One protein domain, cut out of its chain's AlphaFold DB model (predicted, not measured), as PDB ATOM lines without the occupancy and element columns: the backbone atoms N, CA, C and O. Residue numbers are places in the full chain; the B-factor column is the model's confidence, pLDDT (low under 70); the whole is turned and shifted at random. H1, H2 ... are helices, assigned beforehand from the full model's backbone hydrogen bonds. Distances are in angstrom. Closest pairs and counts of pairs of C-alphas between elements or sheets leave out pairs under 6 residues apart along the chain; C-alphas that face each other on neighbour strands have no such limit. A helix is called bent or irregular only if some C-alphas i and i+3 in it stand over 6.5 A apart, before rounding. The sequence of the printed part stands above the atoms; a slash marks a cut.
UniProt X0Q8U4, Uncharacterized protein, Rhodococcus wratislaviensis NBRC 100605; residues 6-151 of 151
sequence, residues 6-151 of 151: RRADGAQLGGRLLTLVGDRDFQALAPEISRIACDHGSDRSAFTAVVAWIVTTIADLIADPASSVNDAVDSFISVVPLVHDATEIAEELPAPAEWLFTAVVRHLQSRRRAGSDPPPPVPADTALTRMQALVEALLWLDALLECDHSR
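This is residues 6 to 151 of the 151 residues of an uncharacterized protein of Rhodococcus wratislaviensis NBRC 100605 (UniProt X0Q8U4). Two long helices, H3 and H7, run side by side as the core; H1 crosses both, and H2 folds back from it to pack on H7. H6 crosses H3 away from H1, H4 packs at the last residues of H3, and residues 84 to 90 stick out. The 146 printed residues hold seven named helices, H1 to H7 in chain order, and no named strand: all helix. The whole is compact, radius of gyration of the C-alphas 15.4 A, spanning 43 by 39 by 26 A.

H1, residues 6 to 22, and H2, residues 26 to 37, form a helical hairpin, closest at C-alphas 20 and 29, 5.8 A. The hub H3, residues 45 to 63, touches H1, closest at C-alphas 50 and 10, 4.3 A; at 73 degrees they are only just about perpendicular. H4, residues 69 to 78, touches H3, closest at C-alphas 72 and 63, 5.4 A. H5, residues 81 to 84, is only just irregular, C-alphas 81 and 84 being 6.7 A apart; it is apart from H3. H6, residues 98 to 112, touches H3, closest at C-alphas 104 and 55, 5.6 A. H7, residues 127 to 149, touches H3 at a shallow tilt of 29 degrees, the same way, closest at C-alphas 141 and 58, 6.4 A. Every O i to N i+4 pair is within hydrogen-bond range in H1, H3, H4 and H7, against 6 of 8 in H2 and 10 of 11 in H6; H5 is too short for one.

H1 begins at C-alpha 6 (142.129, 68.936, 173.598) and measures 24.3 A; H3 measures 26.1 A. H7 measures 33.3 A and ends at C-alpha 149 (131.275, 86.261, 153.040).

The C-alphas farthest apart, of Ser 42 and Glu 88, are 47.8 A apart. The printed part has no cut; the links H5 to H6 and H6 to H7 are long. Among the 53 residues with pLDDT under 70 are 64 to 93 and 114 to 124.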
ATOM      1  N   ARG A   6     141.754  67.521 173.467       58.28
ATOM      2  CA  ARG A   6     142.129  68.936 173.598       58.28
ATOM      3  C   ARG A   6     141.891  69.794 172.343       58.28
ATOM      4  O   ARG A   6     141.635  70.984 172.490       58.28
ATOM      5  N   ARG A   7     141.984  69.240 171.125       55.38
ATOM      6  CA  ARG A   7     141.680  69.988 169.883       55.38
ATOM      7  C   ARG A   7     140.171  70.195 169.713       55.38
ATOM      8  O   ARG A   7     139.754  71.286 169.334       55.38
ATOM      9  N   ALA A   8     139.367  69.182 170.046       60.44
ATOM     10  CA  ALA A   8     137.907  69.278 170.026       60.44
ATOM     11  C   ALA A   8     137.390  70.288 171.068       60.44
ATOM     12  O   ALA A   8     136.521  71.100 170.751       60.44
ATOM     13  N   ASP A   9     137.995  70.311 172.260       77.62
ATOM     14  CA  ASP A   9     137.672  71.278 173.316       77.62
ATOM     15  C   ASP A   9     137.997  72.727 172.893       77.62
ATOM     16  O   ASP A   9     137.211  73.645 173.130       77.62
ATOM     17  N   GLY A  10     139.136  72.938 172.219       82.75
ATOM     18  CA  GLY A  10     139.547  74.247 171.698       82.75
ATOM     19  C   GLY A  10     138.612  74.788 170.616       82.75
ATOM     20  O   GLY A  10     138.211  75.948 170.691       82.75
ATOM     21  N   ALA A  11     138.215  73.943 169.660       85.56
ATOM     22  CA  ALA A  11     137.284  74.316 168.595       85.56
ATOM     23  C   ALA A  11     135.887  74.654 169.130       85.56
ATOM     24  O   ALA A  11     135.290  75.647 168.723       85.56
ATOM     25  N   GLN A  12     135.379  73.865 170.083       90.06
ATOM     26  CA  GLN A  12     134.081  74.128 170.704       90.06
ATOM     27  C   GLN A  12     134.080  75.459 171.470       90.06
ATOM     28  O   GLN A  12     133.157  76.262 171.325       90.06
ATOM     29  N   LEU A  13     135.109  75.698 172.288       90.12
ATOM     30  CA  LEU A  13     135.236  76.935 173.057       90.12
ATOM     31  C   LEU A  13     135.462  78.148 172.150       90.12
ATOM     32  O   LEU A  13     134.798  79.164 172.330       90.12
ATOM     33  N   GLY A  14     136.359  78.039 171.170       89.25
ATOM     34  CA  GLY A  14     136.655  79.107 170.221       89.25
ATOM     35  C   GLY A  14     135.455  79.467 169.347       89.25
ATOM     36  O   GLY A  14     135.119  80.643 169.239       89.25
ATOM     37  N   GLY A  15     134.739  78.469 168.818       89.81
ATOM     38  CA  GLY A  15     133.507  78.684 168.060       89.81
ATOM     39  C   GLY A  15     132.422  79.373 168.888       89.81
ATOM     40  O   GLY A  15     131.806  80.322 168.416       89.81
ATOM     41  N   ARG A  16     132.247  78.982 170.160       92.38
ATOM     42  CA  ARG A  16     131.314  79.667 171.069       92.38
ATOM     43  C   ARG A  16     131.696  81.133 171.291       92.38
ATOM     44  O   ARG A  16     130.808  81.978 171.315       92.38
ATOM     45  N   LEU A  17     132.984  81.439 171.471       94.19
ATOM     46  CA  LEU A  17     133.444  82.824 171.619       94.19
ATOM     47  C   LEU A  17     133.172  83.644 170.352       94.19
ATOM     48  O   LEU A  17     132.683  84.761 170.472       94.19
ATOM     49  N   LEU A  18     133.426  83.088 169.162       91.31
ATOM     50  CA  LEU A  18     133.106  83.756 167.894       91.31
ATOM     51  C   LEU A  18     131.607  84.003 167.725       91.31
ATOM     52  O   LEU A  18     131.229  85.091 167.315       91.31
ATOM     53  N   THR A  19     130.746  83.047 168.090       90.44
ATOM     54  CA  THR A  19     129.289  83.266 168.064       90.44
ATOM     55  C   THR A  19     128.898  84.472 168.917       90.44
ATOM     56  O   THR A  19     128.145  85.322 168.462       90.44
ATOM     57  N   LEU A  20     129.460  84.599 170.124       91.75
ATOM     58  CA  LEU A  20     129.188  85.745 170.998       91.75
ATOM     59  C   LEU A  20     129.711  87.075 170.429       91.75
ATOM     60  O   LEU A  20     129.094  88.113 170.665       91.75
ATOM     61  N   VAL A  21     130.832  87.058 169.696       90.75
ATOM     62  CA  VAL A  21     131.356  88.237 168.981       90.75
ATOM     63  C   VAL A  21     130.401  88.647 167.856       90.75
ATOM     64  O   VAL A  21     129.967  89.799 167.842       90.75
ATOM     65  N   GLY A  22     129.996  87.704 166.998       85.69
ATOM     66  CA  GLY A  22     129.062  87.955 165.895       85.69
ATOM     67  C   GLY A  22     127.676  88.415 166.366       85.69
ATOM     68  O   GLY A  22     127.107  89.356 165.813       85.69
ATOM     69  N   ASP A  23     127.168  87.840 167.461       90.12
ATOM     70  CA  ASP A  23     125.907  88.250 168.102       90.12
ATOM     71  C   ASP A  23     126.020  89.592 168.854       90.12
ATOM     72  O   ASP A  23     125.020  90.137 169.333       90.12
ATOM     73  N   ARG A  24     127.237  90.141 168.981       89.25
ATOM     74  CA  ARG A  24     127.567  91.327 169.790       89.25
ATOM     75  C   ARG A  24     127.134  91.200 171.259       89.25
ATOM     76  O   ARG A  24     126.878  92.206 171.929       89.25
ATOM     77  N   ASP A  25     127.088  89.976 171.791       92.56
ATOM     78  CA  ASP A  25     126.745  89.695 173.189       92.56
ATOM     79  C   ASP A  25     127.977  89.841 174.095       92.56
ATOM     80  O   ASP A  25     128.552  88.884 174.626       92.56
ATOM     81  N   PHE A  26     128.396  91.092 174.297       88.81
ATOM     82  CA  PHE A  26     129.559  91.417 175.126       88.81
ATOM     83  C   PHE A  26     129.359  91.087 176.613       88.81
ATOM     84  O   PHE A  26     130.337  90.896 177.339       88.81
ATOM     85  N   GLN A  27     128.102  91.006 177.068       92.44
ATOM     86  CA  GLN A  27     127.766  90.653 178.448       92.44
ATOM     87  C   GLN A  27     128.058  89.177 178.725       92.44
ATOM     88  O   GLN A  27     128.573  88.851 179.794       92.44
ATOM     89  N   ALA A  28     127.791  88.296 177.757       92.00
ATOM     90  CA  ALA A  28     128.166  86.888 177.835       92.00
ATOM     91  C   ALA A  28     129.631  86.630 177.434       92.00
ATOM     92  O   ALA A  28     130.259  85.714 177.967       92.00
ATOM     93  N   LEU A  29     130.205  87.445 176.542       90.75
ATOM     94  CA  LEU A  29     131.584  87.280 176.067       90.75
ATOM     95  C   LEU A  29     132.626  87.545 177.164       90.75
ATOM     96  O   LEU A  29     133.537  86.741 177.369       90.75
ATOM     97  N   ALA A  30     132.499  88.660 177.889       90.69
ATOM     98  CA  ALA A  30     133.464  89.067 178.910       90.69
ATOM     99  C   ALA A  30     133.730  88.001 180.002       90.69
ATOM    100  O   ALA A  30     134.904  87.714 180.270       90.69
ATOM    101  N   PRO A  31     132.712  87.372 180.630       90.50
ATOM    102  CA  PRO A  31     132.951  86.331 181.627       90.50
ATOM    103  C   PRO A  31     133.570  85.062 181.028       90.50
ATOM    104  O   PRO A  31     134.367  84.414 181.704       90.50
ATOM    105  N   GLU A  32     133.274  84.715 179.773       91.31
ATOM    106  CA  GLU A  32     133.878  83.553 179.108       91.31
ATOM    107  C   GLU A  32     135.357  83.780 178.773       91.31
ATOM    108  O   GLU A  32     136.191  82.925 179.076       91.31
ATOM    109  N   ILE A  33     135.707  84.956 178.238       90.69
ATOM    110  CA  ILE A  33     137.108  85.344 178.014       90.69
ATOM    111  C   ILE A  33     137.869  85.343 179.341       90.69
ATOM    112  O   ILE A  33     138.956  84.771 179.426       90.69
ATOM    113  N   SER A  34     137.286  85.931 180.390       90.06
ATOM    114  CA  SER A  34     137.893  85.947 181.721       90.06
ATOM    115  C   SER A  34     138.095  84.533 182.263       90.06
ATOM    116  O   SER A  34     139.185  84.211 182.722       90.06
ATOM    117  N   ARG A  35     137.101  83.644 182.148       88.88
ATOM    118  CA  ARG A  35     137.208  82.245 182.587       88.88
ATOM    119  C   ARG A  35     138.354  81.509 181.889       88.88
ATOM    120  O   ARG A  35     139.075  80.763 182.542       88.88
ATOM    121  N   ILE A  36     138.524  81.711 180.583       88.50
ATOM    122  CA  ILE A  36     139.549  81.024 179.785       88.50
ATOM    123  C   ILE A  36     140.940  81.618 180.044       88.50
ATOM    124  O   ILE A  36     141.907  80.880 180.223       88.50
ATOM    125  N   ALA A  37     141.063  82.944 180.091       87.06
ATOM    126  CA  ALA A  37     142.345  83.627 180.258       87.06
ATOM    127  C   ALA A  37     142.836  83.657 181.713       87.06
ATOM    128  O   ALA A  37     144.042  83.602 181.973       87.06
ATOM    129  N   CYS A  38     141.924  83.749 182.675       84.62
ATOM    130  CA  CYS A  38     142.245  83.791 184.094       84.62
ATOM    131  C   CYS A  38     142.271  82.404 184.729       84.62
ATOM    132  O   CYS A  38     142.312  82.353 185.948       84.62
ATOM    133  N   ASP A  39     142.234  81.289 183.992       72.88
ATOM    134  CA  ASP A  39     142.318  79.979 184.642       72.88
ATOM    135  C   ASP A  39     143.612  79.894 185.480       72.88
ATOM    136  O   ASP A  39     144.730  80.001 184.964       72.88
ATOM    137  N   HIS A  40     143.438  79.835 186.805       60.28
ATOM    138  CA  HIS A  40     144.509  79.926 187.804       60.28
ATOM    139  C   HIS A  40     145.134  78.549 188.080       60.28
ATOM    140  O   HIS A  40     146.064  78.443 188.883       60.28
ATOM    141  N   GLY A  41     144.621  77.489 187.444       58.53
ATOM    142  CA  GLY A  41     145.188  76.151 187.525       58.53
ATOM    143  C   GLY A  41     146.551  76.043 186.834       58.53
ATOM    144  O   GLY A  41     146.897  76.811 185.936       58.53
ATOM    145  N   SER A  42     147.336  75.033 187.218       56.59
ATOM    146  CA  SER A  42     148.578  74.676 186.516       56.59
ATOM    147  C   SER A  42     148.341  74.240 185.063       56.59
ATOM    148  O   SER A  42     149.288  74.173 184.284       56.59
ATOM    149  N   ASP A  43     147.094  73.927 184.704       64.56
ATOM    150  CA  ASP A  43     146.698  73.478 183.377       64.56
ATOM    151  C   ASP A  43     146.040  74.635 182.615       64.56
ATOM    152  O   ASP A  43     144.828  74.802 182.609       64.56
ATOM    153  N   ARG A  44     146.858  75.446 181.933       74.50
ATOM    154  CA  ARG A  44     146.407  76.505 181.001       74.50
ATOM    155  C   ARG A  44     145.821  75.923 179.700       74.50
ATOM    156  O   ARG A  44     145.919  76.532 178.635       74.50
ATOM    157  N   SER A  45     145.263  74.717 179.767       81.19
ATOM    158  CA  SER A  45     144.920  73.889 178.614       81.19
ATOM    159  C   SER A  45     143.798  74.494 177.783       81.19
ATOM    160  O   SER A  45     143.898  74.462 176.560       81.19
ATOM    161  N   ALA A  46     142.795  75.116 178.410       85.00
ATOM    162  CA  ALA A  46     141.698  75.774 177.703       85.00
ATOM    163  C   ALA A  46     142.182  76.965 176.862       85.00
ATOM    164  O   ALA A  46     141.893  77.039 175.670       85.00
ATOM    165  N   PHE A  47     142.971  77.869 177.452       86.81
ATOM    166  CA  PHE A  47     143.536  79.011 176.730       86.81
ATOM    167  C   PHE A  47     144.446  78.559 175.585       86.81
ATOM    168  O   PHE A  47     144.277  79.004 174.453       86.81
ATOM    169  N   THR A  48     145.371  77.631 175.854       86.06
ATOM    170  CA  THR A  48     146.261  77.096 174.817       86.06
ATOM    171  C   THR A  48     145.484  76.398 173.702       86.06
ATOM    172  O   THR A  48     145.827  76.580 172.538       86.06
ATOM    173  N   ALA A  49     144.435  75.637 174.024       86.69
ATOM    174  CA  ALA A  49     143.606  74.961 173.031       86.69
ATOM    175  C   ALA A  49     142.839  75.951 172.143       86.69
ATOM    176  O   ALA A  49     142.823  75.778 170.927       86.69
ATOM    177  N   VAL A  50     142.253  77.001 172.728       89.75
ATOM    178  CA  VAL A  50     141.529  78.039 171.977       89.75
ATOM    179  C   VAL A  50     142.478  78.839 171.089       89.75
ATOM    180  O   VAL A  50     142.208  78.987 169.903       89.75
ATOM    181  N   VAL A  51     143.616  79.304 171.617       89.38
ATOM    182  CA  VAL A  51     144.617  80.038 170.820       89.38
ATOM    183  C   VAL A  51     145.157  79.168 169.687       89.38
ATOM    184  O   VAL A  51     145.281  79.642 168.560       89.38
ATOM    185  N   ALA A  52     145.441  77.891 169.963       88.00
ATOM    186  CA  ALA A  52     145.882  76.958 168.935       88.00
ATOM    187  C   ALA A  52     144.842  76.802 167.827       88.00
ATOM    188  O   ALA A  52     145.186  76.900 166.654       88.00
ATOM    189  N   TRP A  53     143.576  76.624 168.201       89.75
ATOM    190  CA  TRP A  53     142.489  76.526 167.242       89.75
ATOM    191  C   TRP A  53     142.318  77.806 166.410       89.75
ATOM    192  O   TRP A  53     142.214  77.698 165.191       89.75
ATOM    193  N   ILE A  54     142.351  79.000 167.018       90.38
ATOM    194  CA  ILE A  54     142.222  80.271 166.281       90.38
ATOM    195  C   ILE A  54     143.360  80.424 165.267       90.38
ATOM    196  O   ILE A  54     143.106  80.693 164.098       90.38
ATOM    197  N   VAL A  55     144.611  80.213 165.687       89.19
ATOM    198  CA  VAL A  55     145.776  80.358 164.799       89.19
ATOM    199  C   VAL A  55     145.738  79.349 163.653       89.19
ATOM    200  O   VAL A  55     146.025  79.724 162.519       89.19
ATOM    201  N   THR A  56     145.373  78.092 163.922       86.50
ATOM    202  CA  THR A  56     145.205  77.081 162.869       86.50
ATOM    203  C   THR A  56     144.072  77.456 161.918       86.50
ATOM    204  O   THR A  56     144.275  77.412 160.715       86.50
ATOM    205  N   THR A  57     142.930  77.912 162.437       86.69
ATOM    206  CA  THR A  57     141.780  78.329 161.617       86.69
ATOM    207  C   THR A  57     142.139  79.506 160.717       86.69
ATOM    208  O   THR A  57     141.894  79.458 159.519       86.69
ATOM    209  N   ILE A  58     142.788  80.536 161.264       86.75
ATOM    210  CA  ILE A  58     143.296  81.674 160.488       86.75
ATOM    211  C   ILE A  58     144.266  81.194 159.406       86.75
ATOM    212  O   ILE A  58     144.158  81.596 158.253       86.75
ATOM    213  N   ALA A  59     145.216  80.332 159.762       83.50
ATOM    214  CA  ALA A  59     146.187  79.820 158.809       83.50
ATOM    215  C   ALA A  59     145.545  78.960 157.712       83.50
ATOM    216  O   ALA A  59     146.014  79.010 156.581       83.50
ATOM    217  N   ASP A  60     144.503  78.190 158.028       80.69
ATOM    218  CA  ASP A  60     143.737  77.411 157.055       80.69
ATOM    219  C   ASP A  60     142.950  78.325 156.107       80.69
ATOM    220  O   ASP A  60     143.050  78.146 154.897       80.69
ATOM    221  N   LEU A  61     142.263  79.343 156.638       78.81
ATOM    222  CA  LEU A  61     141.542  80.348 155.846       78.81
ATOM    223  C   LEU A  61     142.478  81.178 154.955       78.81
ATOM    224  O   LEU A  61     142.120  81.560 153.850       78.81
ATOM    225  N   ILE A  62     143.696  81.456 155.422       77.06
ATOM    226  CA  ILE A  62     144.719  82.147 154.630       77.06
ATOM    227  C   ILE A  62     145.314  81.208 153.567       77.06
ATOM    228  O   ILE A  62     145.613  81.646 152.458       77.06
ATOM    229  N   ALA A  63     145.523  79.928 153.894       73.12
ATOM    230  CA  ALA A  63     146.195  78.964 153.023       73.12
ATOM    231  C   ALA A  63     145.322  78.398 151.889       73.12
ATOM    232  O   ALA A  63     145.882  77.740 151.010       73.12
ATOM    233  N   ASP A  64     144.007  78.629 151.888       65.81
ATOM    234  CA  ASP A  64     143.077  78.171 150.848       65.81
ATOM    235  C   ASP A  64     142.156  79.329 150.426       65.81
ATOM    236  O   ASP A  64     141.528  79.938 151.288       65.81
ATOM    237  N   PRO A  65     142.101  79.690 149.125       52.66
ATOM    238  CA  PRO A  65     141.012  79.107 148.321       52.66
ATOM    239  C   PRO A  65     141.415  78.476 146.967       52.66
ATOM    240  O   PRO A  65     140.559  77.891 146.302       52.66
ATOM    241  N   ALA A  66     142.668  78.626 146.496       50.66
ATOM    242  CA  ALA A  66     143.155  77.990 145.250       50.66
ATOM    243  C   ALA A  66     144.689  78.010 144.998       50.66
ATOM    244  O   ALA A  66     145.120  77.493 143.963       50.66
ATOM    245  N   SER A  67     145.553  78.599 145.842       48.22
ATOM    246  CA  SER A  67     146.994  78.714 145.520       48.22
ATOM    247  C   SER A  67     147.952  78.579 146.709       48.22
ATOM    248  O   SER A  67     147.566  78.396 147.856       48.22
ATOM    249  N   SER A  68     149.248  78.554 146.379       53.03
ATOM    250  CA  SER A  68     150.347  78.139 147.247       53.03
ATOM    251  C   SER A  68     150.536  79.028 148.483       53.03
ATOM    252  O   SER A  68     150.397  80.244 148.428       53.03
ATOM    253  N   VAL A  69     151.006  78.420 149.579       55.56
ATOM    254  CA  VAL A  69     151.266  79.049 150.891       55.56
ATOM    255  C   VAL A  69     152.183  80.295 150.831       55.56
ATOM    256  O   VAL A  69     152.303  80.990 151.833       55.56
ATOM    257  N   ASN A  70     152.911  80.561 149.733       58.91
ATOM    258  CA  ASN A  70     153.720  81.787 149.610       58.91
ATOM    259  C   ASN A  70     152.801  83.002 149.433       58.91
ATOM    260  O   ASN A  70     152.932  83.958 150.186       58.91
ATOM    261  N   ASP A  71     151.824  82.900 148.532       58.75
ATOM    262  CA  ASP A  71     150.880  83.979 148.221       58.75
ATOM    263  C   ASP A  71     149.989  84.297 149.431       58.75
ATOM    264  O   ASP A  71     149.688  85.448 149.722       58.75
ATOM    265  N   ALA A  72     149.627  83.257 150.183       59.44
ATOM    266  CA  ALA A  72     148.852  83.328 151.415       59.44
ATOM    267  C   ALA A  72     149.577  84.106 152.536       59.44
ATOM    268  O   ALA A  72     149.014  84.998 153.171       59.44
ATOM    269  N   VAL A  73     150.860  83.790 152.760       62.59
ATOM    270  CA  VAL A  73     151.703  84.503 153.734       62.59
ATOM    271  C   VAL A  73     151.938  85.940 153.284       62.59
ATOM    272  O   VAL A  73     151.833  86.844 154.110       62.59
ATOM    273  N   ASP A  74     152.209  86.160 151.997       61.41
ATOM    274  CA  ASP A  74     152.408  87.501 151.450       61.41
ATOM    275  C   ASP A  74     151.131  88.343 151.576       61.41
ATOM    276  O   ASP A  74     151.218  89.484 152.009       61.41
ATOM    277  N   SER A  75     149.944  87.771 151.343       63.03
ATOM    278  CA  SER A  75     148.658  88.447 151.565       63.03
ATOM    279  C   SER A  75     148.460  88.857 153.025       63.03
ATOM    280  O   SER A  75     148.027  89.972 153.299       63.03
ATOM    281  N   PHE A  76     148.790  87.981 153.977       67.12
ATOM    282  CA  PHE A  76     148.703  88.296 155.404       67.12
ATOM    283  C   PHE A  76     149.743  89.346 155.831       67.12
ATOM    284  O   PHE A  76     149.456  90.201 156.667       67.12
ATOM    285  N   ILE A  77     150.933  89.329 155.221       64.94
ATOM    286  CA  ILE A  77     151.956  90.368 155.386       64.94
ATOM    287  C   ILE A  77     151.493  91.693 154.775       64.94
ATOM    288  O   ILE A  77     151.724  92.725 155.388       64.94
ATOM    289  N   SER A  78     150.820  91.696 153.623       58.31
ATOM    290  CA  SER A  78     150.363  92.906 152.923       58.31
ATOM    291  C   SER A  78     149.321  93.725 153.690       58.31
ATOM    292  O   SER A  78     149.215  94.921 153.443       58.31
ATOM    293  N   VAL A  79     148.617  93.133 154.659       58.16
ATOM    294  CA  VAL A  79     147.704  93.853 155.570       58.16
ATOM    295  C   VAL A  79     148.473  94.702 156.605       58.16
ATOM    296  O   VAL A  79     147.942  95.659 157.161       58.16
ATOM    297  N   VAL A  80     149.752  94.401 156.867       55.78
ATOM    298  CA  VAL A  80     150.550  95.066 157.916       55.78
ATOM    299  C   VAL A  80     151.048  96.478 157.517       55.78
ATOM    300  O   VAL A  80     151.031  97.360 158.377       55.78
ATOM    301  N   PRO A  81     151.474  96.763 156.264       48.78
ATOM    302  CA  PRO A  81     151.967  98.090 155.875       48.78
ATOM    303  C   PRO A  81     150.902  99.162 155.591       48.78
ATOM    304  O   PRO A  81     151.258 100.338 155.559       48.78
ATOM    305  N   LEU A  82     149.629  98.811 155.369       46.72
ATOM    306  CA  LEU A  82     148.618  99.762 154.863       46.72
ATOM    307  C   LEU A  82     148.063 100.745 155.911       46.72
ATOM    308  O   LEU A  82     147.345 101.682 155.582       46.72
ATOM    309  N   VAL A  83     148.482 100.633 157.175       46.28
ATOM    310  CA  VAL A  83     148.001 101.495 158.275       46.28
ATOM    311  C   VAL A  83     148.782 102.821 158.389       46.28
ATOM    312  O   VAL A  83     148.608 103.562 159.355       46.28
ATOM    313  N   HIS A  84     149.680 103.156 157.454       41.72
ATOM    314  CA  HIS A  84     150.455 104.415 157.510       41.72
ATOM    315  C   HIS A  84     150.147 105.433 156.410       41.72
ATOM    316  O   HIS A  84     150.685 106.537 156.478       41.72
ATOM    317  N   ASP A  85     149.252 105.138 155.465       39.16
ATOM    318  CA  ASP A  85     148.803 106.142 154.498       39.16
ATOM    319  C   ASP A  85     147.334 105.901 154.136       39.16
ATOM    320  O   ASP A  85     146.988 105.115 153.260       39.16
ATOM    321  N   ALA A  86     146.442 106.517 154.908       50.09
ATOM    322  CA  ALA A  86     145.009 106.371 154.720       50.09
ATOM    323  C   ALA A  86     144.539 107.190 153.514       50.09
ATOM    324  O   ALA A  86     144.522 108.419 153.581       50.09
ATOM    325  N   THR A  87     144.041 106.538 152.462       40.81
ATOM    326  CA  THR A  87     142.845 106.999 151.735       40.81
ATOM    327  C   THR A  87     142.237 105.870 150.895       40.81
ATOM    328  O   THR A  87     142.952 105.188 150.179       40.81
ATOM    329  N   GLU A  88     140.906 105.760 150.968       42.66
ATOM    330  CA  GLU A  88     140.001 104.774 150.344       42.66
ATOM    331  C   GLU A  88     139.765 103.478 151.142       42.66
ATOM    332  O   GLU A  88     140.610 102.604 151.273       42.66
ATOM    333  N   ILE A  89     138.546 103.387 151.687       42.91
ATOM    334  CA  ILE A  89     137.978 102.223 152.369       42.91
ATOM    335  C   ILE A  89     137.738 101.144 151.307       42.91
ATOM    336  O   ILE A  89     136.650 101.037 150.743       42.91
ATOM    337  N   ALA A  90     138.771 100.365 151.005       47.69
ATOM    338  CA  ALA A  90     138.564  98.941 150.818       47.69
ATOM    339  C   ALA A  90     138.311  98.346 152.214       47.69
ATOM    340  O   ALA A  90     138.864  98.841 153.198       47.69
ATOM    341  N   GLU A  91     137.439  97.345 152.330       53.88
ATOM    342  CA  GLU A  91     137.253  96.555 153.557       53.88
ATOM    343  C   GLU A  91     138.540  95.767 153.849       53.88
ATOM    344  O   GLU A  91     138.633  94.562 153.631       53.88
ATOM    345  N   GLU A  92     139.593  96.473 154.243       62.25
ATOM    346  CA  GLU A  92     140.863  95.878 154.603       62.25
ATOM    347  C   GLU A  92     140.799  95.409 156.047       62.25
ATOM    348  O   GLU A  92     140.352  96.121 156.952       62.25
ATOM    349  N   LEU A  93     141.262  94.180 156.251       66.06
ATOM    350  CA  LEU A  93     141.404  93.593 157.571       66.06
ATOM    351  C   LEU A  93     142.247  94.508 158.468       66.06
ATOM    352  O   LEU A  93     143.228  95.095 158.006       66.06
ATOM    353  N   PRO A  94     141.927  94.611 159.767       72.00
ATOM    354  CA  PRO A  94     142.785  95.337 160.689       72.00
ATOM    355  C   PRO A  94     144.182  94.699 160.727       72.00
ATOM    356  O   PRO A  94     144.326  93.477 160.601       72.00
ATOM    357  N   ALA A  95     145.221  95.510 160.954       77.12
ATOM    358  CA  ALA A  95     146.568  94.982 161.147       77.12
ATOM    359  C   ALA A  95     146.577  93.974 162.318       77.12
ATOM    360  O   ALA A  95     146.130  94.317 163.420       77.12
ATOM    361  N   PRO A  96     147.062  92.735 162.110       80.94
ATOM    362  CA  PRO A  96     147.097  91.734 163.165       80.94
ATOM    363  C   PRO A  96     148.066  92.150 164.276       80.94
ATOM    364  O   PRO A  96     149.117  92.743 164.025       80.94
ATOM    365  N   ALA A  97     147.753  91.766 165.515       85.12
ATOM    366  CA  ALA A  97     148.690  91.899 166.624       85.12
ATOM    367  C   ALA A  97     149.997  91.137 166.327       85.12
ATOM    368  O   ALA A  97     149.969  90.041 165.763       85.12
ATOM    369  N   GLU A  98     151.148  91.674 166.748       83.88
ATOM    370  CA  GLU A  98     152.477  91.110 166.438       83.88
ATOM    371  C   GLU A  98     152.608  89.631 166.845       83.88
ATOM    372  O   GLU A  98     153.185  88.813 166.119       83.88
ATOM    373  N   TRP A  99     152.039  89.263 167.996       87.38
ATOM    374  CA  TRP A  99     152.061  87.883 168.477       87.38
ATOM    375  C   TRP A  99     151.243  86.957 167.569       87.38
ATOM    376  O   TRP A  99     151.688  85.843 167.286       87.38
ATOM    377  N   LEU A 100     150.077  87.417 167.099       86.94
ATOM    378  CA  LEU A 100     149.166  86.656 166.250       86.94
ATOM    379  C   LEU A 100     149.809  86.464 164.883       86.94
ATOM    380  O   LEU A 100     149.871  85.344 164.379       86.94
ATOM    381  N   PHE A 101     150.392  87.540 164.351       85.38
ATOM    382  CA  PHE A 101     151.168  87.508 163.125       85.38
ATOM    383  C   PHE A 101     152.302  86.476 163.204       85.38
ATOM    384  O   PHE A 101     152.404  85.567 162.377       85.38
ATOM    385  N   THR A 102     153.112  86.561 164.260       84.75
ATOM    386  CA  THR A 102     154.227  85.640 164.502       84.75
ATOM    387  C   THR A 102     153.748  84.194 164.637       84.75
ATOM    388  O   THR A 102     154.392  83.278 164.118       84.75
ATOM    389  N   ALA A 103     152.630  83.967 165.328       87.25
ATOM    390  CA  ALA A 103     152.070  82.640 165.545       87.25
ATOM    391  C   ALA A 103     151.583  81.997 164.239       87.25
ATOM    392  O   ALA A 103     151.965  80.862 163.943       87.25
ATOM    393  N   VAL A 104     150.817  82.739 163.437       85.50
ATOM    394  CA  VAL A 104     150.284  82.295 162.140       85.50
ATOM    395  C   VAL A 104     151.417  82.017 161.152       85.50
ATOM    396  O   VAL A 104     151.488  80.921 160.596       85.50
ATOM    397  N   VAL A 105     152.375  82.939 160.994       83.69
ATOM    398  CA  VAL A 105     153.523  82.752 160.088       83.69
ATOM    399  C   VAL A 105     154.349  81.530 160.486       83.69
ATOM    400  O   VAL A 105     154.714  80.718 159.632       83.69
ATOM    401  N   ARG A 106     154.628  81.346 161.783       81.62
ATOM    402  CA  ARG A 106     155.366  80.167 162.263       81.62
ATOM    403  C   ARG A 106     154.607  78.870 162.004       81.62
ATOM    404  O   ARG A 106     155.236  77.885 161.617       81.62
ATOM    405  N   HIS A 107     153.291  78.861 162.198       82.19
ATOM    406  CA  HIS A 107     152.457  77.691 161.932       82.19
ATOM    407  C   HIS A 107     152.450  77.339 160.431       82.19
ATOM    408  O   HIS A 107     152.752  76.201 160.064       82.19
ATOM    409  N   LEU A 108     152.275  78.331 159.548       80.12
ATOM    410  CA  LEU A 108     152.365  78.164 158.090       80.12
ATOM    411  C   LEU A 108     153.743  77.644 157.638       80.12
ATOM    412  O   LEU A 108     153.836  76.757 156.786       80.12
ATOM    413  N   GLN A 109     154.830  78.138 158.239       80.38
ATOM    414  CA  GLN A 109     156.185  77.635 157.985       80.38
ATOM    415  C   GLN A 109     156.378  76.195 158.479       80.38
ATOM    416  O   GLN A 109     157.064  75.409 157.819       80.38
ATOM    417  N   SER A 110     155.784  75.834 159.620       76.62
ATOM    418  CA  SER A 110     155.890  74.480 160.172       76.62
ATOM    419  C   SER A 110     155.170  73.452 159.309       76.62
ATOM    420  O   SER A 110     155.725  72.385 159.045       76.62
ATOM    421  N   ARG A 111     153.987  73.800 158.781       73.69
ATOM    422  CA  ARG A 111     153.210  72.950 157.865       73.69
ATOM    423  C   ARG A 111     154.031  72.495 156.653       73.69
ATOM    424  O   ARG A 111     153.912  71.351 156.224       73.69
ATOM    425  N   ARG A 112     154.931  73.346 156.142       72.06
ATOM    426  CA  ARG A 112     155.822  73.008 155.012       72.06
ATOM    427  C   ARG A 112     156.924  72.015 155.351       72.06
ATOM    428  O   ARG A 112     157.398  71.316 154.462       72.06
ATOM    429  N   ARG A 113     157.380  71.976 156.603       71.06
ATOM    430  CA  ARG A 113     158.566  71.203 157.005       71.06
ATOM    431  C   ARG A 113     158.273  69.729 157.302       71.06
ATOM    432  O   ARG A 113     159.187  69.041 157.736       71.06
ATOM    433  N   ALA A 114     157.051  69.252 157.032       58.28
ATOM    434  CA  ALA A 114     156.636  67.846 157.073       58.28
ATOM    435  C   ALA A 114     157.210  67.064 158.269       58.28
ATOM    436  O   ALA A 114     158.133  66.265 158.120       58.28
ATOM    437  N   GLY A 115     156.658  67.261 159.470       55.44
ATOM    438  CA  GLY A 115     156.971  66.323 160.556       55.44
ATOM    439  C   GLY A 115     156.476  66.670 161.952       55.44
ATOM    440  O   GLY A 115     156.350  65.774 162.778       55.44
ATOM    441  N   SER A 116     156.165  67.931 162.237       54.06
ATOM    442  CA  SER A 116     155.546  68.307 163.504       54.06
ATOM    443  C   SER A 116     154.810  69.620 163.323       54.06
ATOM    444  O   SER A 116     155.340  70.558 162.725       54.06
ATOM    445  N   ASP A 117     153.581  69.655 163.813       59.44
ATOM    446  CA  ASP A 117     152.785  70.862 163.956       59.44
ATOM    447  C   ASP A 117     152.882  71.285 165.429       59.44
ATOM    448  O   ASP A 117     152.044  70.886 166.246       59.44
ATOM    449  N   PRO A 118     153.984  71.948 165.840       58.03
ATOM    450  CA  PRO A 118     154.102  72.420 167.200       58.03
ATOM    451  C   PRO A 118     152.945  73.391 167.456       58.03
ATOM    452  O   PRO A 118     152.651  74.221 166.589       58.03
ATOM    453  N   PRO A 119     152.296  73.311 168.631       61.94
ATOM    454  CA  PRO A 119     151.244  74.252 168.966       61.94
ATOM    455  C   PRO A 119     151.794  75.678 168.819       61.94
ATOM    456  O   PRO A 119     152.957  75.926 169.175       61.94
ATOM    457  N   PRO A 120     151.003  76.600 168.256       62.91
ATOM    458  CA  PRO A 120     151.465  77.947 167.986       62.91
ATOM    459  C   PRO A 120     151.938  78.618 169.279       62.91
ATOM    460  O   PRO A 120     151.432  78.304 170.363       62.91
ATOM    461  N   PRO A 121     152.941  79.508 169.189       64.19
ATOM    462  CA  PRO A 121     153.474  80.187 170.356       64.19
ATOM    463  C   PRO A 121     152.350  80.948 171.049       64.19
ATOM    464  O   PRO A 121     151.685  81.796 170.457       64.19
ATOM    465  N   VAL A 122     152.141  80.611 172.314       66.50
ATOM    466  CA  VAL A 122     151.110  81.222 173.133       66.50
ATOM    467  C   VAL A 122     151.681  82.521 173.705       66.50
ATOM    468  O   VAL A 122     152.708  82.473 174.390       66.50
ATOM    469  N   PRO A 123     151.060  83.681 173.444       62.97
ATOM    470  CA  PRO A 123     151.436  84.904 174.127       62.97
ATOM    471  C   PRO A 123     151.058  84.739 175.603       62.97
ATOM    472  O   PRO A 123     149.983  84.228 175.902       62.97
ATOM    473  N   ALA A 124     151.911  85.207 176.512       62.81
ATOM    474  CA  ALA A 124     151.575  85.617 177.881       62.81
ATOM    475  C   ALA A 124     151.880  84.700 179.081       62.81
ATOM    476  O   ALA A 124     151.329  83.613 179.282       62.81
ATOM    477  N   ASP A 125     152.592  85.323 180.025       72.38
ATOM    478  CA  ASP A 125     152.762  84.869 181.403       72.38
ATOM    479  C   ASP A 125     151.620  85.314 182.341       72.38
ATOM    480  O   ASP A 125     151.319  84.604 183.307       72.38
ATOM    481  N   THR A 126     150.911  86.419 182.049       83.69
ATOM    482  CA  THR A 126     149.877  87.009 182.934       83.69
ATOM    483  C   THR A 126     148.454  86.861 182.384       83.69
ATOM    484  O   THR A 126     148.247  86.691 181.187       83.69
ATOM    485  N   ALA A 127     147.443  86.913 183.260       85.38
ATOM    486  CA  ALA A 127     146.036  86.807 182.854       85.38
ATOM    487  C   ALA A 127     145.594  87.961 181.939       85.38
ATOM    488  O   ALA A 127     144.835  87.744 181.001       85.38
ATOM    489  N   LEU A 128     146.114  89.171 182.174       87.50
ATOM    490  CA  LEU A 128     145.796  90.346 181.366       87.50
ATOM    491  C   LEU A 128     146.241  90.171 179.913       87.50
ATOM    492  O   LEU A 128     145.444  90.365 179.001       87.50
ATOM    493  N   THR A 129     147.485  89.747 179.697       86.69
ATOM    494  CA  THR A 129     148.007  89.555 178.342       86.69
ATOM    495  C   THR A 129     147.360  88.359 177.640       86.69
ATOM    496  O   THR A 129     147.220  88.380 176.423       86.69
ATOM    497  N   ARG A 130     146.855  87.362 178.384       88.88
ATOM    498  CA  ARG A 130     146.013  86.288 177.824       88.88
ATOM    499  C   ARG A 130     144.634  86.772 177.385       88.88
ATOM    500  O   ARG A 130     144.179  86.391 176.312       88.88
ATOM    501  N   MET A 131     143.973  87.606 178.192       90.69
ATOM    502  CA  MET A 131     142.686  88.204 177.815       90.69
ATOM    503  C   MET A 131     142.843  89.059 176.561       90.69
ATOM    504  O   MET A 131     142.073  88.901 175.620       90.69
ATOM    505  N   GLN A 132     143.872  89.909 176.538       90.38
ATOM    506  CA  GLN A 132     144.180  90.753 175.388       90.38
ATOM    507  C   GLN A 132     144.424  89.913 174.130       90.38
ATOM    508  O   GLN A 132     143.791  90.163 173.110       90.38
ATOM    509  N   ALA A 133     145.251  88.869 174.225       90.06
ATOM    510  CA  ALA A 133     145.498  87.973 173.104       90.06
ATOM    511  C   ALA A 133     144.218  87.288 172.595       90.06
ATOM    512  O   ALA A 133     144.000  87.232 171.392       90.06
ATOM    513  N   LEU A 134     143.337  86.794 173.476       91.06
ATOM    514  CA  LEU A 134     142.065  86.211 173.027       91.06
ATOM    515  C   LEU A 134     141.206  87.225 172.277       91.06
ATOM    516  O   LEU A 134     140.674  86.896 171.224       91.06
ATOM    517  N   VAL A 135     141.076  88.441 172.806       91.69
ATOM    518  CA  VAL A 135     140.279  89.493 172.166       91.69
ATOM    519  C   VAL A 135     140.853  89.838 170.794       91.69
ATOM    520  O   VAL A 135     140.120  89.815 169.813       91.69
ATOM    521  N   GLU A 136     142.157  90.097 170.706       90.56
ATOM    522  CA  GLU A 136     142.829  90.432 169.446       90.56
ATOM    523  C   GLU A 136     142.665  89.323 168.399       90.56
ATOM    524  O   GLU A 136     142.369  89.604 167.242       90.56
ATOM    525  N   ALA A 137     142.802  88.059 168.808       91.19
ATOM    526  CA  ALA A 137     142.652  86.918 167.913       91.19
ATOM    527  C   ALA A 137     141.211  86.735 167.423       91.19
ATOM    528  O   ALA A 137     140.999  86.438 166.249       91.19
ATOM    529  N   LEU A 138     140.229  86.907 168.313       91.62
ATOM    530  CA  LEU A 138     138.810  86.773 167.982       91.62
ATOM    531  C   LEU A 138     138.349  87.875 167.032       91.62
ATOM    532  O   LEU A 138     137.699  87.560 166.046       91.62
ATOM    533  N   LEU A 139     138.714  89.135 167.296       88.94
ATOM    534  CA  LEU A 139     138.360  90.254 166.417       88.94
ATOM    535  C   LEU A 139     138.960  90.086 165.022       88.94
ATOM    536  O   LEU A 139     138.317  90.398 164.026       88.94
ATOM    537  N   TRP A 140     140.192  89.589 164.948       89.25
ATOM    538  CA  TRP A 140     140.852  89.393 163.667       89.25
ATOM    539  C   TRP A 140     140.235  88.233 162.872       89.25
ATOM    540  O   TRP A 140     140.036  88.353 161.667       89.25
ATOM    541  N   LEU A 141     139.892  87.125 163.540       88.50
ATOM    542  CA  LEU A 141     139.201  86.002 162.901       88.50
ATOM    543  C   LEU A 141     137.775  86.371 162.467       88.50
ATOM    544  O   LEU A 141     137.371  85.991 161.376       88.50
ATOM    545  N   ASP A 142     137.036  87.126 163.279       88.06
ATOM    546  CA  ASP A 142     135.708  87.647 162.931       88.06
ATOM    547  C   ASP A 142     135.767  88.514 161.665       88.06
ATOM    548  O   ASP A 142     135.078  88.226 160.690       88.06
ATOM    549  N   ALA A 143     136.700  89.470 161.613       83.81
ATOM    550  CA  ALA A 143     136.912  90.301 160.431       83.81
ATOM    551  C   ALA A 143     137.303  89.472 159.191       83.81
ATOM    552  O   ALA A 143     136.813  89.730 158.093       83.81
ATOM    553  N   LEU A 144     138.156  88.448 159.349       81.62
ATOM    554  CA  LEU A 144     138.526  87.550 158.247       81.62
ATOM    555  C   LEU A 144     137.315  86.788 157.704       81.62
ATOM    556  O   LEU A 144     137.183  86.639 156.490       81.62
ATOM    557  N   LEU A 145     136.431  86.328 158.590       81.38
ATOM    558  CA  LEU A 145     135.197  85.659 158.199       81.38
ATOM    559  C   LEU A 145     134.244  86.631 157.494       81.38
ATOM    560  O   LEU A 145     133.693  86.262 156.464       81.38
ATOM    561  N   GLU A 146     134.077  87.866 157.971       78.94
ATOM    562  CA  GLU A 146     133.255  88.878 157.285       78.94
ATOM    563  C   GLU A 146     133.758  89.157 155.856       78.94
ATOM    564  O   GLU A 146     132.959  89.170 154.918       78.94
ATOM    565  N   CYS A 147     135.076  89.284 155.658       69.00
ATOM    566  CA  CYS A 147     135.667  89.491 154.331       69.00
ATOM    567  C   CYS A 147     135.431  88.319 153.361       69.00
ATOM    568  O   CYS A 147     135.312  88.544 152.154       69.00
ATOM    569  N   ASP A 148     135.381  87.078 153.856       60.75
ATOM    570  CA  ASP A 148     135.123  85.891 153.028       60.75
ATOM    571  C   ASP A 148     133.660  85.826 152.553       60.75
ATOM    572  O   ASP A 148     133.389  85.466 151.412       60.75
ATOM    573  N   HIS A 149     132.705  86.260 153.386       56.41
ATOM    574  CA  HIS A 149     131.275  86.261 153.040       56.41
ATOM    575  C   HIS A 149     130.864  87.407 152.094       56.41
ATOM    576  O   HIS A 149     129.777  87.354 151.513       56.41
ATOM    577  N   SER A 150     131.704  88.436 151.943       51.75
ATOM    578  CA  SER A 150     131.487  89.571 151.030       51.75
ATOM    579  C   SER A 150     131.994  89.329 149.595       51.75
ATOM    580  O   SER A 150     131.824  90.204 148.741       51.75
ATOM    581  N   ARG A 151     132.620  88.176 149.312       45.12
ATOM    582  CA  ARG A 151     133.119  87.779 147.978       45.12
ATOM    583  C   ARG A 151     132.159  86.861 147.225       45.12
ATOM    584  O   ARG A 151     132.120  86.999 145.979       45.12
TER     585      ARG A 151